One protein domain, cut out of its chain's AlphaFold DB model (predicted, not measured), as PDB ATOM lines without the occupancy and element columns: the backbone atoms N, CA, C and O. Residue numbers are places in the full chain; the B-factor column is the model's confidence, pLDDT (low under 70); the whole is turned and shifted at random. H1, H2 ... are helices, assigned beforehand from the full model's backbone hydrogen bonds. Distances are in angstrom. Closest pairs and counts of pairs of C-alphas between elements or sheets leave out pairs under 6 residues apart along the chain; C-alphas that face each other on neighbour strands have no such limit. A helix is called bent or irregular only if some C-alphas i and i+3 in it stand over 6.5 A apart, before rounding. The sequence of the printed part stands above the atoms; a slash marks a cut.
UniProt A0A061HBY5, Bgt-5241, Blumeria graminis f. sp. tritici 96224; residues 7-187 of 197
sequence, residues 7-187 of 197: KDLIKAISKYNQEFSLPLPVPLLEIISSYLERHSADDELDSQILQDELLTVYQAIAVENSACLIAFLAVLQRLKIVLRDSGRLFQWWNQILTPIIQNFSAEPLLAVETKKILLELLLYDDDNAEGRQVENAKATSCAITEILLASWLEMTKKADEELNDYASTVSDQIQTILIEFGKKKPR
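This is residues 7 to 187 of the 197 residues of the protein "Bgt-5241" of Blumeria graminis f. sp. tritici 96224 (UniProt A0A061HBY5). The chain winds through helix pairs stacked in a row, a short solenoid of two layers: H1, H3, H5 and H7 run one way in one layer, and H2, H4, H6 and H8 run back in the other. The long helix H7 and H8 close one end of the row, and the short pair H1 and H2 closes the other. The printed part has 181 residues with eight named helices, H1 to H8 in order, and no named strand, and its class is all helix. It is compact, with a radius of gyration of the C-alphas of 16.4 A and spans of 51 by 40 by 26 A.

Start at H7, residues 132 to 162, the longest helix. With residues 145 to 159 it touches H8, residues 165 to 184, as a hairpin; the C-alphas of Ala 159 and Ser 168 are closest, 4.9 A apart, at a shallow tilt of 34 degrees, only just short of steep. With residues 139 to 151 H7 touches H5, residues 89 to 102, the same way at a steep tilt of 41 degrees; look at C-alphas 90 and 143, the closest, 4.8 A apart. H6, residues 108 to 122, touches H8 the same way, closest at C-alphas 115 and 177, 6.3 A apart. H6 also touches the hub, H4, residues 66 to 79, at a shallow tilt of 19 degrees, closest at C-alphas 77 and 121, 6.1 A apart. H3, residues 44 to 61, forms a hairpin with H4, closest at C-alphas 61 and 68, 6.5 A apart. H3 to H8 make an up-and-down bundle, each helix running against the one before. Farther out, H1, residues 7 to 15, and H2, residues 26 to 38, form a hairpin, closest at C-alphas 9 and 31, 6.2 A apart. H1 and H7 are apart. Every O i to N i+4 pair is within hydrogen-bond range in H1, H3, H6, H7 and H8; H2 has 8 of 9, H4 9 of 10 and H5 8 of 10.

Find C-alpha 132 at (181.301, 199.527, 276.016); from there H7 runs 44.1 A to C-alpha 162 at (220.188, 202.249, 255.353). H8 is 29.2 A long and H3 25.5 A. H6 spans 20.7 A, H4 and H5 20.2 A each, H2 18.7 A and H1 11.9 A, from C-alpha 7 at (174.699, 211.732, 255.161). H5 is only just irregular: C-alphas 96 and 99 are 6.7 A apart.

The two C-alphas farthest apart, those of Arg 38 and Leu 163, are 51.6 A apart. The printed part has no cut and no long link. The mean pLDDT of the printed part is 85.5; look for values under 70 at residues 17 to 19, 40 to 42, 62 to 64, 86 and 126 to 130.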
ATOM      1  N   LYS A   7     174.565 211.055 256.454       90.06
ATOM      2  CA  LYS A   7     174.699 211.732 255.161       90.06
ATOM      3  C   LYS A   7     175.118 213.195 255.311       90.06
ATOM      4  O   LYS A   7     175.932 213.673 254.524       90.06
ATOM      5  N   ASP A   8     174.569 213.906 256.294       90.19
ATOM      6  CA  ASP A   8     174.948 215.297 256.545       90.19
ATOM      7  C   ASP A   8     176.368 215.397 257.105       90.19
ATOM      8  O   ASP A   8     177.115 216.275 256.675       90.19
ATOM      9  N   LEU A   9     176.763 214.474 257.991       91.62
ATOM     10  CA  LEU A   9     178.127 214.387 258.519       91.62
ATOM     11  C   LEU A   9     179.145 214.156 257.395       91.62
ATOM     12  O   LEU A   9     180.064 214.953 257.225       91.62
ATOM     13  N   ILE A  10     178.956 213.108 256.593       92.31
ATOM     14  CA  ILE A  10     179.868 212.738 255.501       92.31
ATOM     15  C   ILE A  10     179.947 213.849 254.457       92.31
ATOM     16  O   ILE A  10     181.040 214.215 254.020       92.31
ATOM     17  N   LYS A  11     178.810 214.465 254.109       90.38
ATOM     18  CA  LYS A  11     178.775 215.618 253.203       90.38
ATOM     19  C   LYS A  11     179.521 216.821 253.779       90.38
ATOM     20  O   LYS A  11     180.197 217.520 253.027       90.38
ATOM     21  N   ALA A  12     179.387 217.084 255.077       89.50
ATOM     22  CA  ALA A  12     180.082 218.183 255.730       89.50
ATOM     23  C   ALA A  12     181.593 217.958 255.732       89.50
ATOM     24  O   ALA A  12     182.310 218.848 255.291       89.50
ATOM     25  N   ILE A  13     182.063 216.776 256.144       88.94
ATOM     26  CA  ILE A  13     183.493 216.432 256.123       88.94
ATOM     27  C   ILE A  13     184.026 216.555 254.689       88.94
ATOM     28  O   ILE A  13     184.963 217.313 254.458       88.94
ATOM     29  N   SER A  14     183.345 215.932 253.720       87.31
ATOM     30  CA  SER A  14     183.740 215.952 252.303       87.31
ATOM     31  C   SER A  14     183.815 217.361 251.716       87.31
ATOM     32  O   SER A  14     184.683 217.653 250.898       87.31
ATOM     33  N   LYS A  15     182.905 218.260 252.118       85.19
ATOM     34  CA  LYS A  15     182.900 219.654 251.654       85.19
ATOM     35  C   LYS A  15     184.200 220.364 252.012       85.19
ATOM     36  O   LYS A  15     184.658 221.199 251.240       85.19
ATOM     37  N   TYR A  16     184.763 220.066 253.178       76.62
ATOM     38  CA  TYR A  16     185.974 220.731 253.622       76.62
ATOM     39  C   TYR A  16     187.254 220.057 253.115       76.62
ATOM     40  O   TYR A  16     188.314 220.586 253.407       76.62
ATOM     41  N   ASN A  17     187.192 218.984 252.309       69.62
ATOM     42  CA  ASN A  17     188.371 218.241 251.827       69.62
ATOM     43  C   ASN A  17     189.463 219.121 251.185       69.62
ATOM     44  O   ASN A  17     190.642 218.847 251.380       69.62
ATOM     45  N   GLN A  18     189.088 220.182 250.461       65.94
ATOM     46  CA  GLN A  18     190.037 221.061 249.754       65.94
ATOM     47  C   GLN A  18     190.617 222.189 250.625       65.94
ATOM     48  O   GLN A  18     191.664 222.741 250.304       65.94
ATOM     49  N   GLU A  19     189.957 222.528 251.734       68.50
ATOM     50  CA  GLU A  19     190.356 223.604 252.658       68.50
ATOM     51  C   GLU A  19     190.449 223.076 254.098       68.50
ATOM     52  O   GLU A  19     190.184 223.789 255.075       68.50
ATOM     53  N   PHE A  20     190.786 221.789 254.238       72.06
ATOM     54  CA  PHE A  20     190.737 221.106 255.517       72.06
ATOM     55  C   PHE A  20     191.936 221.498 256.363       72.06
ATOM     56  O   PHE A  20     193.027 220.943 256.262       72.06
ATOM     57  N   SER A  21     191.722 222.522 257.177       73.31
ATOM     58  CA  SER A  21     192.737 223.126 258.020       73.31
ATOM     59  C   SER A  21     192.380 222.968 259.489       73.31
ATOM     60  O   SER A  21     191.231 222.720 259.871       73.31
ATOM     61  N   LEU A  22     193.409 223.092 260.320       77.88
ATOM     62  CA  LEU A  22     193.256 223.198 261.759       77.88
ATOM     63  C   LEU A  22     193.347 224.673 262.175       77.88
ATOM     64  O   LEU A  22     194.192 225.395 261.643       77.88
ATOM     65  N   PRO A  23     192.519 225.127 263.135       84.25
ATOM     66  CA  PRO A  23     191.495 224.366 263.861       84.25
ATOM     67  C   PRO A  23     190.270 224.022 262.994       84.25
ATOM     68  O   PRO A  23     189.952 224.736 262.049       84.25
ATOM     69  N   LEU A  24     189.555 222.946 263.353       86.00
ATOM     70  CA  LEU A  24     188.343 222.541 262.632       86.00
ATOM     71  C   LEU A  24     187.294 223.673 262.629       86.00
ATOM     72  O   LEU A  24     187.040 224.258 263.689       86.00
ATOM     73  N   PRO A  25     186.631 223.950 261.490       88.81
ATOM     74  CA  PRO A  25     185.614 224.994 261.408       88.81
ATOM     75  C   PRO A  25     184.454 224.762 262.384       88.81
ATOM     76  O   PRO A  25     183.926 223.651 262.475       88.81
ATOM     77  N   VAL A  26     183.988 225.827 263.047       89.75
ATOM     78  CA  VAL A  26     182.836 225.782 263.973       89.75
ATOM     79  C   VAL A  26     181.607 225.087 263.363       89.75
ATOM     80  O   VAL A  26     181.065 224.199 264.020       89.75
ATOM     81  N   PRO A  27     181.213 225.348 262.097       89.75
ATOM     82  CA  PRO A  27     180.061 224.664 261.509       89.75
ATOM     83  C   PRO A  27     180.241 223.143 261.391       89.75
ATOM     84  O   PRO A  27     179.267 222.400 261.453       89.75
ATOM     85  N   LEU A  28     181.474 222.652 261.214       89.94
ATOM     86  CA  LEU A  28     181.740 221.213 261.196       89.94
ATOM     87  C   LEU A  28     181.632 220.616 262.603       89.94
ATOM     88  O   LEU A  28     181.074 219.534 262.767       89.94
ATOM     89  N   LEU A  29     182.125 221.332 263.615       91.25
ATOM     90  CA  LEU A  29     182.013 220.920 265.016       91.25
ATOM     91  C   LEU A  29     180.548 220.801 265.456       91.25
ATOM     92  O   LEU A  29     180.193 219.834 266.128       91.25
ATOM     93  N   GLU A  30     179.689 221.732 265.040       91.88
ATOM     94  CA  GLU A  30     178.245 221.687 265.307       91.88
ATOM     95  C   GLU A  30     177.574 220.467 264.660       91.88
ATOM     96  O   GLU A  30     176.734 219.815 265.283       91.88
ATOM     97  N   ILE A  31     177.975 220.109 263.434       92.38
ATOM     98  CA  ILE A  31     177.449 218.932 262.726       92.38
ATOM     99  C   ILE A  31     177.912 217.634 263.391       92.38
ATOM    100  O   ILE A  31     177.095 216.734 263.580       92.38
ATOM    101  N   ILE A  32     179.186 217.544 263.786       91.75
ATOM    102  CA  ILE A  32     179.712 216.399 264.543       91.75
ATOM    103  C   ILE A  32     178.947 216.253 265.861       91.75
ATOM    104  O   ILE A  32     178.490 215.162 266.178       91.75
ATOM    105  N   SER A  33     178.746 217.350 266.595       91.12
ATOM    106  CA  SER A  33     178.006 217.332 267.865       91.12
ATOM    107  C   SER A  33     176.559 216.876 267.658       91.12
ATOM    108  O   SER A  33     176.104 215.954 268.324       91.12
ATOM    109  N   SER A  34     175.878 217.425 266.644       91.62
ATOM    110  CA  SER A  34     174.508 217.035 266.280       91.62
ATOM    111  C   SER A  34     174.392 215.560 265.881       91.62
ATOM    112  O   SER A  34     173.363 214.934 266.124       91.62
ATOM    113  N   TYR A  35     175.421 215.005 265.233       91.19
ATOM    114  CA  TYR A  35     175.485 213.584 264.896       91.19
ATOM    115  C   TYR A  35     175.658 212.729 266.160       91.19
ATOM    116  O   TYR A  35     174.886 211.800 266.383       91.19
ATOM    117  N   LEU A  36     176.619 213.078 267.020       89.00
ATOM    118  CA  LEU A  36     176.898 212.350 268.263       89.00
ATOM    119  C   LEU A  36     175.718 212.373 269.250       89.00
ATOM    120  O   LEU A  36     175.501 211.394 269.953       89.00
ATOM    121  N   GLU A  37     174.931 213.450 269.286       88.25
ATOM    122  CA  GLU A  37     173.715 213.535 270.111       88.25
ATOM    123  C   GLU A  37     172.604 212.577 269.653       88.25
ATOM    124  O   GLU A  37     171.769 212.162 270.456       88.25
ATOM    125  N   ARG A  38     172.563 212.244 268.359       85.25
ATOM    126  CA  ARG A  38     171.499 211.426 267.756       85.25
ATOM    127  C   ARG A  38     171.858 209.958 267.642       85.25
ATOM    128  O   ARG A  38     170.968 209.112 267.684       85.25
ATOM    129  N   HIS A  39     173.138 209.666 267.463       82.50
ATOM    130  CA  HIS A  39     173.632 208.318 267.266       82.50
ATOM    131  C   HIS A  39     174.222 207.809 268.578       82.50
ATOM    132  O   HIS A  39     175.321 208.191 268.980       82.50
ATOM    133  N   SER A  40     173.472 206.938 269.261       68.88
ATOM    134  CA  SER A  40     173.993 206.233 270.428       68.88
ATOM    135  C   SER A  40     175.154 205.350 270.007       68.88
ATOM    136  O   SER A  40     175.091 204.692 268.969       68.88
ATOM    137  N   ALA A  41     176.165 205.248 270.861       66.31
ATOM    138  CA  ALA A  41     177.308 204.396 270.605       66.31
ATOM    139  C   ALA A  41     176.961 202.901 270.556       66.31
ATOM    140  O   ALA A  41     177.905 202.144 270.453       66.31
ATOM    141  N   ASP A  42     175.704 202.445 270.661       67.38
ATOM    142  CA  ASP A  42     175.314 201.036 270.850       67.38
ATOM    143  C   ASP A  42     175.011 200.212 269.592       67.38
ATOM    144  O   ASP A  42     174.977 198.984 269.690       67.38
ATOM    145  N   ASP A  43     174.884 200.841 268.424       75.56
ATOM    146  CA  ASP A  43     174.601 200.137 267.169       75.56
ATOM    147  C   ASP A  43     175.898 199.798 266.399       75.56
ATOM    148  O   ASP A  43     176.664 200.672 265.987       75.56
ATOM    149  N   GLU A  44     176.171 198.500 266.247       76.75
ATOM    150  CA  GLU A  44     177.348 197.974 265.543       76.75
ATOM    151  C   GLU A  44     177.260 198.166 264.024       76.75
ATOM    152  O   GLU A  44     178.267 198.489 263.389       76.75
ATOM    153  N   LEU A  45     176.061 198.032 263.448       82.19
ATOM    154  CA  LEU A  45     175.834 198.198 262.014       82.19
ATOM    155  C   LEU A  45     176.059 199.654 261.608       82.19
ATOM    156  O   LEU A  45     176.791 199.921 260.655       82.19
ATOM    157  N   ASP A  46     175.506 200.595 262.373       82.38
ATOM    158  CA  ASP A  46     175.708 202.026 262.130       82.38
ATOM    159  C   ASP A  46     177.187 202.423 262.265       82.38
ATOM    160  O   ASP A  46     177.691 203.219 261.467       82.38
ATOM    161  N   SER A  47     177.914 201.845 263.230       83.12
ATOM    162  CA  SER A  47     179.356 202.081 263.379       83.12
ATOM    163  C   SER A  47     180.153 201.562 262.185       83.12
ATOM    164  O   SER A  47     181.115 202.211 261.769       83.12
ATOM    165  N   GLN A  48     179.801 200.393 261.647       86.44
ATOM    166  CA  GLN A  48     180.486 199.837 260.484       86.44
ATOM    167  C   GLN A  48     180.241 200.705 259.244       86.44
ATOM    168  O   GLN A  48     181.192 201.079 258.558       86.44
ATOM    169  N   ILE A  49     178.987 201.100 259.006       89.31
ATOM    170  CA  ILE A  49     178.627 201.982 257.889       89.31
ATOM    171  C   ILE A  49     179.358 203.328 258.018       89.31
ATOM    172  O   ILE A  49     179.912 203.825 257.039       89.31
ATOM    173  N   LEU A  50     179.428 203.902 259.226       89.94
ATOM    174  CA  LEU A  50     180.195 205.124 259.481       89.94
ATOM    175  C   LEU A  50     181.681 204.952 259.128       89.94
ATOM    176  O   LEU A  50     182.257 205.837 258.500       89.94
ATOM    177  N   GLN A  51     182.311 203.843 259.522       90.12
ATOM    178  CA  GLN A  51     183.727 203.575 259.233       90.12
ATOM    179  C   GLN A  51     184.008 203.446 257.733       90.12
ATOM    180  O   GLN A  51     185.012 203.989 257.266       90.12
ATOM    181  N   ASP A  52     183.128 202.770 256.994       91.00
ATOM    182  CA  ASP A  52     183.254 202.575 255.547       91.00
ATOM    183  C   ASP A  52     183.087 203.903 254.783       91.00
ATOM    184  O   ASP A  52     183.881 204.235 253.894       91.00
ATOM    185  N   GLU A  53     182.110 204.724 255.176       92.25
ATOM    186  CA  GLU A  53     181.909 206.062 254.610       92.25
ATOM    187  C   GLU A  53     183.081 207.000 254.946       92.25
ATOM    188  O   GLU A  53     183.601 207.691 254.067       92.25
ATOM    189  N   LEU A  54     183.570 206.991 256.192       91.94
ATOM    190  CA  LEU A  54     184.750 207.768 256.590       91.94
ATOM    191  C   LEU A  54     186.000 207.339 255.818       91.94
ATOM    192  O   LEU A  54     186.784 208.198 255.418       91.94
ATOM    193  N   LEU A  55     186.186 206.040 255.573       90.06
ATOM    194  CA  LEU A  55     187.311 205.553 254.781       90.06
ATOM    195  C   LEU A  55     187.205 206.010 253.319       90.06
ATOM    196  O   LEU A  55     188.212 206.380 252.718       90.06
ATOM    197  N   THR A  56     185.993 206.058 252.766       90.38
ATOM    198  CA  THR A  56     185.745 206.600 251.421       90.38
ATOM    199  C   THR A  56     186.125 208.082 251.345       90.38
ATOM    200  O   THR A  56     186.819 208.503 250.418       90.38
ATOM    201  N   VAL A  57     185.740 208.875 252.352       88.94
ATOM    202  CA  VAL A  57     186.138 210.289 252.454       88.94
ATOM    203  C   VAL A  57     187.653 210.425 252.587       88.94
ATOM    204  O   VAL A  57     188.263 211.232 251.889       88.94
ATOM    205  N   TYR A  58     188.269 209.610 253.440       88.25
ATOM    206  CA  TYR A  58     189.713 209.587 253.636       88.25
ATOM    207  C   TYR A  58     190.469 209.307 252.336       88.25
ATOM    208  O   TYR A  58     191.417 210.018 252.024       88.25
ATOM    209  N   GLN A  59     190.041 208.318 251.551       86.44
ATOM    210  CA  GLN A  59     190.674 207.983 250.274       86.44
ATOM    211  C   GLN A  59     190.603 209.139 249.270       86.44
ATOM    212  O   GLN A  59     191.545 209.331 248.503       86.44
ATOM    213  N   ALA A  60     189.533 209.938 249.302       83.50
ATOM    214  CA  ALA A  60     189.438 211.152 248.496       83.50
ATOM    215  C   ALA A  60     190.390 212.263 248.986       83.50
ATOM    216  O   ALA A  60     190.930 212.999 248.169       83.50
ATOM    217  N   ILE A  61     190.627 212.370 250.301       77.19
ATOM    218  CA  ILE A  61     191.534 213.363 250.906       77.19
ATOM    219  C   ILE A  61     193.011 212.984 250.728       77.19
ATOM    220  O   ILE A  61     193.851 213.843 250.459       77.19
ATOM    221  N   ALA A  62     193.347 211.705 250.916       67.44
ATOM    222  CA  ALA A  62     194.721 211.220 251.046       67.44
ATOM    223  C   ALA A  62     195.574 211.401 249.783       67.44
ATOM    224  O   ALA A  62     196.798 211.302 249.846       67.44
ATOM    225  N   VAL A  63     194.937 211.694 248.650       63.59
ATOM    226  CA  VAL A  63     195.598 211.990 247.376       63.59
ATOM    227  C   VAL A  63     196.131 213.430 247.323       63.59
ATOM    228  O   VAL A  63     197.033 213.706 246.537       63.59
ATOM    229  N   GLU A  64     195.608 214.350 248.143       63.28
ATOM    230  CA  GLU A  64     195.728 215.788 247.868       63.28
ATOM    231  C   GLU A  64     196.668 216.561 248.815       63.28
ATOM    232  O   GLU A  64     197.416 217.410 248.331       63.28
ATOM    233  N   ASN A  65     196.657 216.327 250.142       73.62
ATOM    234  CA  ASN A  65     197.404 217.186 251.085       73.62
ATOM    235  C   ASN A  65     197.610 216.577 252.496       73.62
ATOM    236  O   ASN A  65     196.659 216.103 253.123       73.62
ATOM    237  N   SER A  66     198.828 216.681 253.047       76.00
ATOM    238  CA  SER A  66     199.175 216.260 254.417       76.00
ATOM    239  C   SER A  66     198.424 217.038 255.507       76.00
ATOM    240  O   SER A  66     198.032 216.453 256.517       76.00
ATOM    241  N   ALA A  67     198.136 218.326 255.300       79.00
ATOM    242  CA  ALA A  67     197.337 219.129 256.228       79.00
ATOM    243  C   ALA A  67     195.906 218.583 256.364       79.00
ATOM    244  O   ALA A  67     195.367 218.496 257.473       79.00
ATOM    245  N   CYS A  68     195.324 218.125 255.252       83.88
ATOM    246  CA  CYS A  68     193.987 217.554 255.253       83.88
ATOM    247  C   CYS A  68     193.938 216.200 255.974       83.88
ATOM    248  O   CYS A  68     192.948 215.907 256.644       83.88
ATOM    249  N   LEU A  69     195.014 215.404 255.922       84.69
ATOM    250  CA  LEU A  69     195.110 214.153 256.685       84.69
ATOM    251  C   LEU A  69     195.003 214.391 258.200       84.69
ATOM    252  O   LEU A  69     194.362 213.622 258.914       84.69
ATOM    253  N   ILE A  70     195.596 215.475 258.698       85.56
ATOM    254  CA  ILE A  70     195.626 215.778 260.136       85.56
ATOM    255  C   ILE A  70     194.299 216.378 260.583       85.56
ATOM    256  O   ILE A  70     193.776 216.005 261.633       85.56
ATOM    257  N   ALA A  71     193.703 217.252 259.771       88.19
ATOM    258  CA  ALA A  71     192.343 217.712 260.014       88.19
ATOM    259  C   ALA A  71     191.346 216.534 260.016       88.19
ATOM    260  O   ALA A  71     190.464 216.474 260.877       88.19
ATOM    261  N   PHE A  72     191.539 215.533 259.150       89.56
ATOM    262  CA  PHE A  72     190.757 214.295 259.173       89.56
ATOM    263  C   PHE A  72     190.974 213.500 260.455       89.56
ATOM    264  O   PHE A  72     190.003 213.130 261.114       89.56
ATOM    265  N   LEU A  73     192.223 213.340 260.893       90.12
ATOM    266  CA  LEU A  73     192.526 212.711 262.174       90.12
ATOM    267  C   LEU A  73     191.846 213.436 263.354       90.12
ATOM    268  O   LEU A  73     191.316 212.783 264.254       90.12
ATOM    269  N   ALA A  74     191.776 214.770 263.329       90.75
ATOM    270  CA  ALA A  74     191.086 215.567 264.348       90.75
ATOM    271  C   ALA A  74     189.557 215.359 264.359       90.75
ATOM    272  O   ALA A  74     188.921 215.489 265.412       90.75
ATOM    273  N   VAL A  75     188.952 215.027 263.211       91.62
ATOM    274  CA  VAL A  75     187.546 214.591 263.134       91.62
ATOM    275  C   VAL A  75     187.377 213.208 263.746       91.62
ATOM    276  O   VAL A  75     186.502 213.030 264.594       91.62
ATOM    277  N   LEU A  76     188.230 212.244 263.388       91.31
ATOM    278  CA  LEU A  76     188.170 210.885 263.947       91.31
ATOM    279  C   LEU A  76     188.308 210.894 265.468       91.31
ATOM    280  O   LEU A  76     187.582 210.204 266.175       91.31
ATOM    281  N   GLN A  77     189.193 211.747 265.976       90.69
ATOM    282  CA  GLN A  77     189.389 211.964 267.400       90.69
ATOM    283  C   GLN A  77     188.106 212.395 268.129       90.69
ATOM    284  O   GLN A  77     187.895 212.001 269.275       90.69
ATOM    285  N   ARG A  78     187.220 213.148 267.468       90.25
ATOM    286  CA  ARG A  78     185.908 213.541 268.012       90.25
ATOM    287  C   ARG A  78     184.865 212.439 267.863       90.25
ATOM    288  O   ARG A  78     184.029 212.272 268.741       90.25
ATOM    289  N   LEU A  79     184.941 211.665 266.783       88.88
ATOM    290  CA  LEU A  79     184.052 210.531 266.526       88.88
ATOM    291  C   LEU A  79     184.448 209.261 267.292       88.88
ATOM    292  O   LEU A  79     183.701 208.291 267.270       88.88
ATOM    293  N   LYS A  80     185.574 209.251 268.019       83.81
ATOM    294  CA  LYS A  80     186.115 208.056 268.692       83.81
ATOM    295  C   LYS A  80     185.115 207.302 269.576       83.81
ATOM    296  O   LYS A  80     185.259 206.102 269.759       83.81
ATOM    297  N   ILE A  81     184.106 207.987 270.117       80.56
ATOM    298  CA  ILE A  81     183.083 207.378 270.979       80.56
ATOM    299  C   ILE A  81     182.058 206.528 270.211       80.56
ATOM    300  O   ILE A  81     181.480 205.619 270.797       80.56
ATOM    301  N   VAL A  82     181.853 206.804 268.919       83.25
ATOM    302  CA  VAL A  82     180.941 206.059 268.030       83.25
ATOM    303  C   VAL A  82     181.681 205.108 267.086       83.25
ATOM    304  O   VAL A  82     181.042 204.335 266.384       83.25
ATOM    305  N   LEU A  83     183.020 205.137 267.070       80.06
ATOM    306  CA  LEU A  83     183.843 204.181 266.330       80.06
ATOM    307  C   LEU A  83     184.028 202.912 267.176       80.06
ATOM    308  O   LEU A  83     184.809 202.898 268.128       80.06
ATOM    309  N   ARG A  84     183.295 201.845 266.846       78.12
ATOM    310  CA  ARG A  84     183.415 200.532 267.499       78.12
ATOM    311  C   ARG A  84     184.514 199.673 266.895       78.12
ATOM    312  O   ARG A  84     184.893 199.840 265.737       78.12
ATOM    313  N   ASP A  85     184.964 198.689 267.664       72.31
ATOM    314  CA  ASP A  85     185.709 197.585 267.076       72.31
ATOM    315  C   ASP A  85     184.767 196.688 266.261       72.31
ATOM    316  O   ASP A  85     183.935 195.974 266.811       72.31
ATOM    317  N   SER A  86     184.894 196.756 264.937       65.69
ATOM    318  CA  SER A  86     184.191 195.908 263.966       65.69
ATOM    319  C   SER A  86     184.995 194.642 263.610       65.69
ATOM    320  O   SER A  86     184.762 194.008 262.580       65.69
ATOM    321  N   GLY A  87     186.028 194.306 264.397       72.69
ATOM    322  CA  GLY A  87     187.002 193.249 264.102       72.69
ATOM    323  C   GLY A  87     188.021 193.631 263.023       72.69
ATOM    324  O   GLY A  87     188.905 192.844 262.688       72.69
ATOM    325  N   ARG A  88     187.914 194.842 262.463       80.00
ATOM    326  CA  ARG A  88     188.828 195.403 261.451       80.00
ATOM    327  C   ARG A  88     189.447 196.726 261.887       80.00
ATOM    328  O   ARG A  88     190.118 197.378 261.087       80.00
ATOM    329  N   LEU A  89     189.256 197.112 263.148       82.56
ATOM    330  CA  LEU A  89     189.668 198.409 263.673       82.56
ATOM    331  C   LEU A  89     191.173 198.649 263.499       82.56
ATOM    332  O   LEU A  89     191.576 199.730 263.077       82.56
ATOM    333  N   PHE A  90     191.996 197.622 263.731       86.44
ATOM    334  CA  PHE A  90     193.437 197.682 263.472       86.44
ATOM    335  C   PHE A  90     193.748 197.996 262.006       86.44
ATOM    336  O   PHE A  90     194.465 198.950 261.716       86.44
ATOM    337  N   GLN A  91     193.188 197.225 261.067       88.19
ATOM    338  CA  GLN A  91     193.436 197.418 259.636       88.19
ATOM    339  C   GLN A  91     192.986 198.811 259.179       88.19
ATOM    340  O   GLN A  91     193.684 199.453 258.396       88.19
ATOM    341  N   TRP A  92     191.844 199.276 259.684       90.06
ATOM    342  CA  TRP A  92     191.288 200.588 259.377       90.06
ATOM    343  C   TRP A  92     192.194 201.721 259.878       90.06
ATOM    344  O   TRP A  92     192.598 202.577 259.090       90.06
ATOM    345  N   TRP A  93     192.618 201.681 261.146       91.94
ATOM    346  CA  TRP A  93     193.574 202.659 261.674       91.94
ATOM    347  C   TRP A  93     194.915 202.594 260.954       91.94
ATOM    348  O   TRP A  93     195.509 203.636 260.689       91.94
ATOM    349  N   ASN A  94     195.382 201.401 260.587       90.88
ATOM    350  CA  ASN A  94     196.657 201.245 259.898       90.88
ATOM    351  C   ASN A  94     196.649 201.942 258.528       90.88
ATOM    352  O   ASN A  94     197.616 202.620 258.182       90.88
ATOM    353  N   GLN A  95     195.545 201.850 257.775       90.06
ATOM    354  CA  GLN A  95     195.388 202.551 256.491       90.06
ATOM    355  C   GLN A  95     195.436 204.078 256.633       90.06
ATOM    356  O   GLN A  95     195.953 204.764 255.749       90.06
ATOM    357  N   ILE A  96     194.910 204.604 257.739       88.88
ATOM    358  CA  ILE A  96     194.841 206.045 257.998       88.88
ATOM    359  C   ILE A  96     196.172 206.574 258.542       88.88
ATOM    360  O   ILE A  96     196.670 207.607 258.102       88.88
ATOM    361  N   LEU A  97     196.773 205.861 259.492       91.19
ATOM    362  CA  LEU A  97     197.955 206.332 260.207       91.19
ATOM    363  C   LEU A  97     199.251 206.165 259.420       91.19
ATOM    364  O   LEU A  97     200.141 206.994 259.581       91.19
ATOM    365  N   THR A  98     199.366 205.152 258.559       89.38
ATOM    366  CA  THR A  98     200.599 204.903 257.791       89.38
ATOM    367  C   THR A  98     201.083 206.144 257.023       89.38
ATOM    368  O   THR A  98     202.213 206.578 257.262       89.38
ATOM    369  N   PRO A  99     200.277 206.781 256.150       87.12
ATOM    370  CA  PRO A  99     200.741 207.964 255.426       87.12
ATOM    371  C   PRO A  99     200.876 209.194 256.329       87.12
ATOM    372  O   PRO A  99     201.717 210.047 256.066       87.12
ATOM    373  N   ILE A 100     200.111 209.292 257.419       87.62
ATOM    374  CA  ILE A 100     200.266 210.380 258.396       87.62
ATOM    375  C   ILE A 100     201.648 210.313 259.061       87.62
ATOM    376  O   ILE A 100     202.351 211.319 259.123       87.62
ATOM    377  N   ILE A 101     202.063 209.123 259.504       88.75
ATOM    378  CA  ILE A 101     203.369 208.884 260.131       88.75
ATOM    379  C   ILE A 101     204.508 209.179 259.148       88.75
ATOM    380  O   ILE A 101     205.510 209.785 259.523       88.75
ATOM    381  N   GLN A 102     204.344 208.818 257.872       84.56
ATOM    382  CA  GLN A 102     205.323 209.132 256.824       84.56
ATOM    383  C   GLN A 102     205.503 210.648 256.604       84.56
ATOM    384  O   GLN A 102     206.551 211.094 256.156       84.56
ATOM    385  N   ASN A 103     204.530 211.481 256.972       82.69
ATOM    386  CA  ASN A 103     204.655 212.932 256.833       82.69
ATOM    387  C   ASN A 103     205.347 213.624 258.028       82.69
ATOM    388  O   ASN A 103     205.558 214.835 257.983       82.69
ATOM    389  N   PHE A 104     205.744 212.895 259.080       81.62
ATOM    390  CA  PHE A 104     206.342 213.488 260.289       81.62
ATOM    391  C   PHE A 104     207.641 214.261 260.052       81.62
ATOM    392  O   PHE A 104     207.905 215.234 260.755       81.62
ATOM    393  N   SER A 105     208.456 213.846 259.087       77.69
ATOM    394  CA  SER A 105     209.723 214.515 258.768       77.69
ATOM    395  C   SER A 105     209.554 215.694 257.807       77.69
ATOM    396  O   SER A 105     210.371 216.611 257.828       77.69
ATOM    397  N   ALA A 106     208.510 215.682 256.973       80.31
ATOM    398  CA  ALA A 106     208.282 216.707 255.959       80.31
ATOM    399  C   ALA A 106     207.727 218.006 256.564       80.31
ATOM    400  O   ALA A 106     208.071 219.091 256.106       80.31
ATOM    401  N   GLU A 107     206.893 217.900 257.603       81.25
ATOM    402  CA  GLU A 107     206.119 219.025 258.133       81.25
ATOM    403  C   GLU A 107     206.167 219.076 259.679       81.25
ATOM    404  O   GLU A 107     205.266 218.577 260.359       81.25
ATOM    405  N   PRO A 108     207.198 219.695 260.292       78.75
ATOM    406  CA  PRO A 108     207.404 219.659 261.745       78.75
ATOM    407  C   PRO A 108     206.260 220.257 262.577       78.75
ATOM    408  O   PRO A 108     205.935 219.748 263.648       78.75
ATOM    409  N   LEU A 109     205.622 221.332 262.096       78.62
ATOM    410  CA  LEU A 109     204.471 221.941 262.782       78.62
ATOM    411  C   LEU A 109     203.261 221.001 262.784       78.62
ATOM    412  O   LEU A 109     202.557 220.873 263.786       78.62
ATOM    413  N   LEU A 110     203.056 220.309 261.668       78.75
ATOM    414  CA  LEU A 110     202.010 219.313 261.504       78.75
ATOM    415  C   LEU A 110     202.284 218.058 262.347       78.75
ATOM    416  O   LEU A 110     201.350 217.480 262.907       78.75
ATOM    417  N   ALA A 111     203.551 217.678 262.527       85.00
ATOM    418  CA  ALA A 111     203.944 216.589 263.419       85.00
ATOM    419  C   ALA A 111     203.572 216.876 264.886       85.00
ATOM    420  O   ALA A 111     203.059 215.990 265.573       85.00
ATOM    421  N   VAL A 112     203.745 218.120 265.359       88.50
ATOM    422  CA  VAL A 112     203.357 218.528 266.725       88.50
ATOM    423  C   VAL A 112     201.855 218.352 266.955       88.50
ATOM    424  O   VAL A 112     201.448 217.762 267.960       88.50
ATOM    425  N   GLU A 113     201.026 218.825 266.023       87.69
ATOM    426  CA  GLU A 113     199.571 218.714 266.160       87.69
ATOM    427  C   GLU A 113     199.102 217.262 266.005       87.69
ATOM    428  O   GLU A 113     198.265 216.790 266.774       87.69
ATOM    429  N   THR A 114     199.714 216.503 265.094       90.56
ATOM    430  CA  THR A 114     199.423 215.074 264.945       90.56
ATOM    431  C   THR A 114     199.732 214.302 266.221       90.56
ATOM    432  O   THR A 114     198.905 213.522 266.690       90.56
ATOM    433  N   LYS A 115     200.896 214.550 266.832       91.69
ATOM    434  CA  LYS A 115     201.280 213.953 268.115       91.69
ATOM    435  C   LYS A 115     200.240 214.239 269.195       91.69
ATOM    436  O   LYS A 115     199.862 213.328 269.930       91.69
ATOM    437  N   LYS A 116     199.758 215.480 269.284       91.88
ATOM    438  CA  LYS A 116     198.721 215.861 270.246       91.88
ATOM    439  C   LYS A 116     197.432 215.062 270.024       91.88
ATOM    440  O   LYS A 116     196.930 214.462 270.973       91.88
ATOM    441  N   ILE A 117     196.951 214.977 268.784       91.94
ATOM    442  CA  ILE A 117     195.734 214.223 268.446       91.94
ATOM    443  C   ILE A 117     195.908 212.724 268.744       91.94
ATOM    444  O   ILE A 117     195.029 212.110 269.350       91.94
ATOM    445  N   LEU A 118     197.052 212.133 268.378       93.50
ATOM    446  CA  LEU A 118     197.358 210.727 268.660       93.50
ATOM    447  C   LEU A 118     197.389 210.441 270.162       93.50
ATOM    448  O   LEU A 118     196.835 209.438 270.602       93.50
ATOM    449  N   LEU A 119     197.966 211.331 270.970       93.00
ATOM    450  CA  LEU A 119     197.940 211.186 272.424       93.00
ATOM    451  C   LEU A 119     196.516 211.265 272.982       93.00
ATOM    452  O   LEU A 119     196.194 210.516 273.896       93.00
ATOM    453  N   GLU A 120     195.645 212.111 272.434       91.06
ATOM    454  CA  GLU A 120     194.231 212.189 272.838       91.06
ATOM    455  C   GLU A 120     193.395 210.969 272.396       91.06
ATOM    456  O   GLU A 120     192.353 210.677 272.994       91.06
ATOM    457  N   LEU A 121     193.834 210.246 271.362       90.38
ATOM    458  CA  LEU A 121     193.269 208.956 270.949       90.38
ATOM    459  C   LEU A 121     193.782 207.803 271.825       90.38
ATOM    460  O   LEU A 121     193.007 206.932 272.216       90.38
ATOM    461  N   LEU A 122     195.073 207.817 272.165       91.12
ATOM    462  CA  LEU A 122     195.721 206.813 273.010       91.12
ATOM    463  C   LEU A 122     195.270 206.899 274.471       91.12
ATOM    464  O   LEU A 122     195.113 205.874 275.139       91.12
ATOM    465  N   LEU A 123     195.083 208.120 274.975       89.12
ATOM    466  CA  LEU A 123     194.668 208.390 276.343       89.12
ATOM    467  C   LEU A 123     193.144 208.405 276.419       89.12
ATOM    468  O   LEU A 123     192.472 209.338 275.985       89.12
ATOM    469  N   TYR A 124     192.609 207.355 277.020       81.19
ATOM    470  CA  TYR A 124     191.210 207.259 277.404       81.19
ATOM    471  C   TYR A 124     191.075 207.371 278.919       81.19
ATOM    472  O   TYR A 124     191.958 206.943 279.677       81.19
ATOM    473  N   ASP A 125     189.969 207.971 279.337       73.69
ATOM    474  CA  ASP A 125     189.606 208.105 280.738       73.69
ATOM    475  C   ASP A 125     189.063 206.761 281.240       73.69
ATOM    476  O   ASP A 125     188.071 206.259 280.713       73.69
ATOM    477  N   ASP A 126     189.776 206.142 282.183       66.81
ATOM    478  CA  ASP A 126     189.340 204.891 282.821       66.81
ATOM    479  C   ASP A 126     188.287 205.146 283.911       66.81
ATOM    480  O   ASP A 126     187.573 204.213 284.272       66.81
ATOM    481  N   ASP A 127     188.194 206.377 284.427       58.78
ATOM    482  CA  ASP A 127     187.438 206.698 285.639       58.78
ATOM    483  C   ASP A 127     186.038 207.255 285.323       58.78
ATOM    484  O   ASP A 127     185.123 207.104 286.128       58.78
ATOM    485  N   ASN A 128     185.854 207.877 284.148       54.16
ATOM    486  CA  ASN A 128     184.610 208.573 283.774       54.16
ATOM    487  C   ASN A 128     183.757 207.875 282.703       54.16
ATOM    488  O   ASN A 128     182.663 208.345 282.392       54.16
ATOM    489  N   ALA A 129     184.249 206.797 282.093       58.84
ATOM    490  CA  ALA A 129     183.514 206.060 281.073       58.84
ATOM    491  C   ALA A 129     183.078 204.697 281.629       58.84
ATOM    492  O   ALA A 129     183.847 204.008 282.293       58.84
ATOM    493  N   GLU A 130     181.840 204.294 281.350       60.66
ATOM    494  CA  GLU A 130     181.287 203.012 281.794       60.66
ATOM    495  C   GLU A 130     180.935 202.122 280.593       60.66
ATOM    496  O   GLU A 130     180.564 202.587 279.512       60.66
ATOM    497  N   GLY A 131     181.064 200.808 280.780       71.50
ATOM    498  CA  GLY A 131     180.647 199.812 279.793       71.50
ATOM    499  C   GLY A 131     181.442 199.848 278.482       71.50
ATOM    500  O   GLY A 131     182.671 199.918 278.468       71.50
ATOM    501  N   ARG A 132     180.724 199.757 277.356       70.88
ATOM    502  CA  ARG A 132     181.301 199.527 276.016       70.88
ATOM    503  C   ARG A 132     182.138 200.697 275.487       70.88
ATOM    504  O   ARG A 132     183.010 200.489 274.651       70.88
ATOM    505  N   GLN A 133     181.924 201.918 275.981       72.88
ATOM    506  CA  GLN A 133     182.701 203.086 275.554       72.88
ATOM    507  C   GLN A 133     184.177 202.969 275.966       72.88
ATOM    508  O   GLN A 133     185.069 203.301 275.183       72.88
ATOM    509  N   VAL A 134     184.444 202.446 277.169       78.75
ATOM    510  CA  VAL A 134     185.808 202.166 277.643       78.75
ATOM    511  C   VAL A 134     186.456 201.075 276.806       78.75
ATOM    512  O   VAL A 134     187.635 201.173 276.478       78.75
ATOM    513  N   GLU A 135     185.700 200.035 276.458       80.56
ATOM    514  CA  GLU A 135     186.185 198.919 275.645       80.56
ATOM    515  C   GLU A 135     186.586 199.375 274.237       80.56
ATOM    516  O   GLU A 135     187.699 199.089 273.803       80.56
ATOM    517  N   ASN A 136     185.762 200.192 273.574       79.81
ATOM    518  CA  ASN A 136     186.085 200.764 272.260       79.81
ATOM    519  C   ASN A 136     187.313 201.682 272.312       79.81
ATOM    520  O   ASN A 136     188.179 201.642 271.434       79.81
ATOM    521  N   ALA A 137     187.414 202.507 273.357       82.81
ATOM    522  CA  ALA A 137     188.557 203.392 273.546       82.81
ATOM    523  C   ALA A 137     189.845 202.601 273.836       82.81
ATOM    524  O   ALA A 137     190.909 202.946 273.322       82.81
ATOM    525  N   LYS A 138     189.742 201.499 274.590       85.75
ATOM    526  CA  LYS A 138     190.828 200.531 274.802       85.75
ATOM    527  C   LYS A 138     191.245 199.866 273.498       85.75
ATOM    528  O   LYS A 138     192.432 199.870 273.202       85.75
ATOM    529  N   ALA A 139     190.298 199.362 272.709       86.19
ATOM    530  CA  ALA A 139     190.572 198.733 271.419       86.19
ATOM    531  C   ALA A 139     191.257 199.708 270.447       86.19
ATOM    532  O   ALA A 139     192.271 199.369 269.842       86.19
ATOM    533  N   THR A 140     190.773 200.952 270.375       88.00
ATOM    534  CA  THR A 140     191.399 202.027 269.586       88.00
ATOM    535  C   THR A 140     192.818 202.321 270.069       88.00
ATOM    536  O   THR A 140     193.749 202.358 269.268       88.00
ATOM    537  N   SER A 141     193.012 202.487 271.380       90.38
ATOM    538  CA  SER A 141     194.333 202.721 271.973       90.38
ATOM    539  C   SER A 141     195.298 201.563 271.694       90.38
ATOM    540  O   SER A 141     196.444 201.806 271.313       90.38
ATOM    541  N   CYS A 142     194.834 200.311 271.791       89.38
ATOM    542  CA  CYS A 142     195.605 199.123 271.426       89.38
ATOM    543  C   CYS A 142     196.008 199.128 269.956       89.38
ATOM    544  O   CYS A 142     197.203 199.071 269.670       89.38
ATOM    545  N   ALA A 143     195.047 199.284 269.045       90.81
ATOM    546  CA  ALA A 143     195.307 199.310 267.612       90.81
ATOM    547  C   ALA A 143     196.338 200.385 267.238       90.81
ATOM    548  O   ALA A 143     197.329 200.095 266.573       90.81
ATOM    549  N   ILE A 144     196.148 201.618 267.718       92.94
ATOM    550  CA  ILE A 144     197.067 202.727 267.438       92.94
ATOM    551  C   ILE A 144     198.451 202.455 268.039       92.94
ATOM    552  O   ILE A 144     199.457 202.710 267.381       92.94
ATOM    553  N   THR A 145     198.529 201.912 269.257       94.00
ATOM    554  CA  THR A 145     199.821 201.590 269.883       94.00
ATOM    555  C   THR A 145     200.582 200.531 269.091       94.00
ATOM    556  O   THR A 145     201.780 200.689 268.873       94.00
ATOM    557  N   GLU A 146     199.908 199.476 268.634       92.75
ATOM    558  CA  GLU A 146     200.520 198.427 267.813       92.75
ATOM    559  C   GLU A 146     201.040 198.978 266.479       92.75
ATOM    560  O   GLU A 146     202.170 198.681 266.096       92.75
ATOM    561  N   ILE A 147     200.268 199.846 265.813       94.69
ATOM    562  CA  ILE A 147     200.688 200.518 264.572       94.69
ATOM    563  C   ILE A 147     201.919 201.397 264.814       94.69
ATOM    564  O   ILE A 147     202.875 201.352 264.037       94.69
ATOM    565  N   LEU A 148     201.924 202.182 265.897       95.19
ATOM    566  CA  LEU A 148     203.056 203.038 266.255       95.19
ATOM    567  C   LEU A 148     204.300 202.209 266.591       95.19
ATOM    568  O   LEU A 148     205.383 202.536 266.121       95.19
ATOM    569  N   LEU A 149     204.165 201.119 267.349       95.06
ATOM    570  CA  LEU A 149     205.282 200.223 267.661       95.06
ATOM    571  C   LEU A 149     205.858 199.568 266.402       95.06
ATOM    572  O   LEU A 149     207.073 199.576 266.218       95.06
ATOM    573  N   ALA A 150     205.001 199.036 265.528       94.75
ATOM    574  CA  ALA A 150     205.429 198.434 264.270       94.75
ATOM    575  C   ALA A 150     206.157 199.456 263.382       94.75
ATOM    576  O   ALA A 150     207.254 199.181 262.895       94.75
ATOM    577  N   SER A 151     205.594 200.662 263.254       94.62
ATOM    578  CA  SER A 151     206.192 201.758 262.482       94.62
ATOM    579  C   SER A 151     207.525 202.216 263.077       94.62
ATOM    580  O   SER A 151     208.478 202.461 262.343       94.62
ATOM    581  N   TRP A 152     207.628 202.305 264.407       95.94
ATOM    582  CA  TRP A 152     208.866 202.668 265.095       95.94
ATOM    583  C   TRP A 152     209.975 201.642 264.856       95.94
ATOM    584  O   TRP A 152     211.099 202.022 264.530       95.94
ATOM    585  N   LEU A 153     209.663 200.346 264.967       95.19
ATOM    586  CA  LEU A 153     210.619 199.269 264.701       95.19
ATOM    587  C   LEU A 153     211.089 199.283 263.242       95.19
ATOM    588  O   LEU A 153     212.289 199.181 262.989       95.19
ATOM    589  N   GLU A 154     210.168 199.452 262.289       94.69
ATOM    590  CA  GLU A 154     210.505 199.538 260.865       94.69
ATOM    591  C   GLU A 154     211.407 200.745 260.567       94.69
ATOM    592  O   GLU A 154     212.437 200.600 259.909       94.69
ATOM    593  N   MET A 155     211.050 201.929 261.072       93.88
ATOM    594  CA  MET A 155     211.817 203.156 260.835       93.88
ATOM    595  C   MET A 155     213.180 203.124 261.527       93.88
ATOM    596  O   MET A 155     214.162 203.555 260.935       93.88
ATOM    597  N   THR A 156     213.273 202.554 262.732       93.50
ATOM    598  CA  THR A 156     214.556 202.363 263.430       93.50
ATOM    599  C   THR A 156     215.475 201.431 262.649       93.50
ATOM    600  O   THR A 156     216.651 201.736 262.472       93.50
ATOM    601  N   LYS A 157     214.933 200.326 262.121       93.94
ATOM    602  CA  LYS A 157     215.697 199.399 261.286       93.94
ATOM    603  C   LYS A 157     216.223 200.086 260.021       93.94
ATOM    604  O   LYS A 157     217.400 199.954 259.714       93.94
ATOM    605  N   LYS A 158     215.379 200.851 259.320       92.75
ATOM    606  CA  LYS A 158     215.797 201.622 258.133       92.75
ATOM    607  C   LYS A 158     216.830 202.696 258.471       92.75
ATOM    608  O   LYS A 158     217.761 202.904 257.703       92.75
ATOM    609  N   ALA A 159     216.683 203.376 259.605       92.25
ATOM    610  CA  ALA A 159     217.641 204.383 260.048       92.25
ATOM    611  C   ALA A 159     219.039 203.778 260.263       92.25
ATOM    612  O   ALA A 159     220.021 204.368 259.827       92.25
ATOM    613  N   ASP A 160     219.115 202.593 260.879       91.62
ATOM    614  CA  ASP A 160     220.377 201.914 261.196       91.62
ATOM    615  C   ASP A 160     220.999 201.213 259.973       91.62
ATOM    616  O   ASP A 160     222.165 201.427 259.648       91.62
ATOM    617  N   GLU A 161     220.213 200.416 259.240       93.81
ATOM    618  CA  GLU A 161     220.715 199.609 258.118       93.81
ATOM    619  C   GLU A 161     220.963 200.432 256.845       93.81
ATOM    620  O   GLU A 161     221.892 200.139 256.092       93.81
ATOM    621  N   GLU A 162     220.138 201.453 256.588       92.69
ATOM    622  CA  GLU A 162     220.188 202.249 255.353       92.69
ATOM    623  C   GLU A 162     220.797 203.645 255.562       92.69
ATOM    624  O   GLU A 162     220.901 204.404 254.598       92.69
ATOM    625  N   LEU A 163     221.199 203.999 256.795       87.75
ATOM    626  CA  LEU A 163     221.672 205.343 257.171       87.75
ATOM    627  C   LEU A 163     220.697 206.443 256.714       87.75
ATOM    628  O   LEU A 163     221.077 207.461 256.135       87.75
ATOM    629  N   ASN A 164     219.404 206.193 256.926       90.31
ATOM    630  CA  ASN A 164     218.323 207.020 256.412       90.31
ATOM    631  C   ASN A 164     217.897 208.082 257.445       90.31
ATOM    632  O   ASN A 164     217.126 207.798 258.365       90.31
ATOM    633  N   ASP A 165     218.353 209.326 257.260       89.12
ATOM    634  CA  ASP A 165     218.046 210.468 258.144       89.12
ATOM    635  C   ASP A 165     216.539 210.753 258.269       89.12
ATOM    636  O   ASP A 165     216.039 211.132 259.336       89.12
ATOM    637  N   TYR A 166     215.788 210.541 257.183       90.19
ATOM    638  CA  TYR A 166     214.332 210.654 257.193       90.19
ATOM    639  C   TYR A 166     213.724 209.607 258.136       90.19
ATOM    640  O   TYR A 166     212.882 209.945 258.969       90.19
ATOM    641  N   ALA A 167     214.178 208.353 258.053       91.50
ATOM    642  CA  ALA A 167     213.689 207.270 258.900       91.50
ATOM    643  C   ALA A 167     214.074 207.494 260.370       91.50
ATOM    644  O   ALA A 167     213.246 207.263 261.251       91.50
ATOM    645  N   SER A 168     215.273 208.032 260.632       92.00
ATOM    646  CA  SER A 168     215.692 208.447 261.978       92.00
ATOM    647  C   SER A 168     214.740 209.496 262.550       92.00
ATOM    648  O   SER A 168     214.205 209.321 263.640       92.00
ATOM    649  N   THR A 169     214.445 210.544 261.774       91.19
ATOM    650  CA  THR A 169     213.552 211.630 262.205       91.19
ATOM    651  C   THR A 169     212.147 211.113 262.513       91.19
ATOM    652  O   THR A 169     211.571 211.450 263.546       91.19
ATOM    653  N   VAL A 170     211.580 210.279 261.636       92.06
ATOM    654  CA  VAL A 170     210.248 209.691 261.853       92.06
ATOM    655  C   VAL A 170     210.256 208.779 263.085       92.06
ATOM    656  O   VAL A 170     209.336 208.859 263.901       92.06
ATOM    657  N   SER A 171     211.299 207.959 263.260       94.12
ATOM    658  CA  SER A 171     211.456 207.091 264.431       94.12
ATOM    659  C   SER A 171     211.467 207.888 265.740       94.12
ATOM    660  O   SER A 171     210.699 207.566 266.649       94.12
ATOM    661  N   ASP A 172     212.228 208.983 265.810       93.38
ATOM    662  CA  ASP A 172     212.310 209.846 266.996       93.38
ATOM    663  C   ASP A 172     210.946 210.459 267.368       93.38
ATOM    664  O   ASP A 172     210.567 210.532 268.547       93.38
ATOM    665  N   GLN A 173     210.160 210.868 266.365       93.19
ATOM    666  CA  GLN A 173     208.809 211.399 266.580       93.19
ATOM    667  C   GLN A 173     207.866 210.327 267.140       93.19
ATOM    668  O   GLN A 173     207.160 210.575 268.126       93.19
ATOM    669  N   ILE A 174     207.880 209.118 266.567       94.56
ATOM    670  CA  ILE A 174     207.058 208.005 267.059       94.56
ATOM    671  C   ILE A 174     207.478 207.616 268.482       94.56
ATOM    672  O   ILE A 174     206.625 207.458 269.361       94.56
ATOM    673  N   GLN A 175     208.784 207.519 268.740       95.00
ATOM    674  CA  GLN A 175     209.329 207.202 270.057       95.00
ATOM    675  C   GLN A 175     208.853 208.207 271.109       95.00
ATOM    676  O   GLN A 175     208.448 207.823 272.209       95.00
ATOM    677  N   THR A 176     208.841 209.494 270.762       94.44
ATOM    678  CA  THR A 176     208.369 210.554 271.653       94.44
ATOM    679  C   THR A 176     206.899 210.352 272.044       94.44
ATOM    680  O   THR A 176     206.561 210.469 273.225       94.44
ATOM    681  N   ILE A 177     206.027 210.002 271.089       94.56
ATOM    682  CA  ILE A 177     204.608 209.693 271.354       94.56
ATOM    683  C   ILE A 177     204.486 208.488 272.297       94.56
ATOM    684  O   ILE A 177     203.783 208.561 273.308       94.56
ATOM    685  N   LEU A 178     205.197 207.396 272.000       94.69
ATOM    686  CA  LEU A 178     205.155 206.156 272.783       94.69
ATOM    687  C   LEU A 178     205.646 206.360 274.224       94.69
ATOM    688  O   LEU A 178     205.025 205.861 275.163       94.69
ATOM    689  N   ILE A 179     206.721 207.131 274.420       94.69
ATOM    690  CA  ILE A 179     207.243 207.463 275.752       94.69
ATOM    691  C   ILE A 179     206.228 208.298 276.540       94.69
ATOM    692  O   ILE A 179     205.991 208.028 277.720       94.69
ATOM    693  N   GLU A 180     205.625 209.316 275.923       94.69
ATOM    694  CA  GLU A 180     204.621 210.152 276.590       94.69
ATOM    695  C   GLU A 180     203.367 209.362 276.969       94.69
ATOM    696  O   GLU A 180     202.845 209.529 278.076       94.69
ATOM    697  N   PHE A 181     202.926 208.457 276.097       93.31
ATOM    698  CA  PHE A 181     201.845 207.529 276.399       93.31
ATOM    699  C   PHE A 181     202.214 206.587 277.553       93.31
ATOM    700  O   PHE A 181     201.481 206.511 278.540       93.31
ATOM    701  N   GLY A 182     203.382 205.941 277.496       90.81
ATOM    702  CA  GLY A 182     203.850 205.013 278.529       90.81
ATOM    703  C   GLY A 182     204.013 205.656 279.906       90.81
ATOM    704  O   GLY A 182     203.663 205.041 280.912       90.81
ATOM    705  N   LYS A 183     204.448 206.922 279.974       91.31
ATOM    706  CA  LYS A 183     204.508 207.691 281.231       91.31
ATOM    707  C   LYS A 183     203.130 207.876 281.871       91.31
ATOM    708  O   LYS A 183     203.018 207.831 283.092       91.31
ATOM    709  N   LYS A 184     202.090 208.093 281.060       89.12
ATOM    710  CA  LYS A 184     200.711 208.312 281.530       89.12
ATOM    711  C   LYS A 184     199.949 207.007 281.778       89.12
ATOM    712  O   LYS A 184     199.085 206.968 282.648       89.12
ATOM    713  N   LYS A 185     200.263 205.936 281.042       85.06
ATOM    714  CA  LYS A 185     199.619 204.614 281.137       85.06
ATOM    715  C   LYS A 185     200.667 203.492 281.301       85.06
ATOM    716  O   LYS A 185     200.737 202.587 280.471       85.06
ATOM    717  N   PRO A 186     201.450 203.470 282.396       80.06
ATOM    718  CA  PRO A 186     202.562 202.522 282.562       80.06
ATOM    719  C   PRO A 186     202.122 201.052 282.589       80.06
ATOM    720  O   PRO A 186     202.853 200.167 282.151       80.06
ATOM    721  N   ARG A 187     200.899 200.779 283.063       79.56
ATOM    722  CA  ARG A 187     200.336 199.420 283.128       79.56
ATOM    723  C   ARG A 187     199.951 198.849 281.762       79.56
ATOM    724  O   ARG A 187     199.768 197.640 281.661       79.56
TER     725      ARG A 187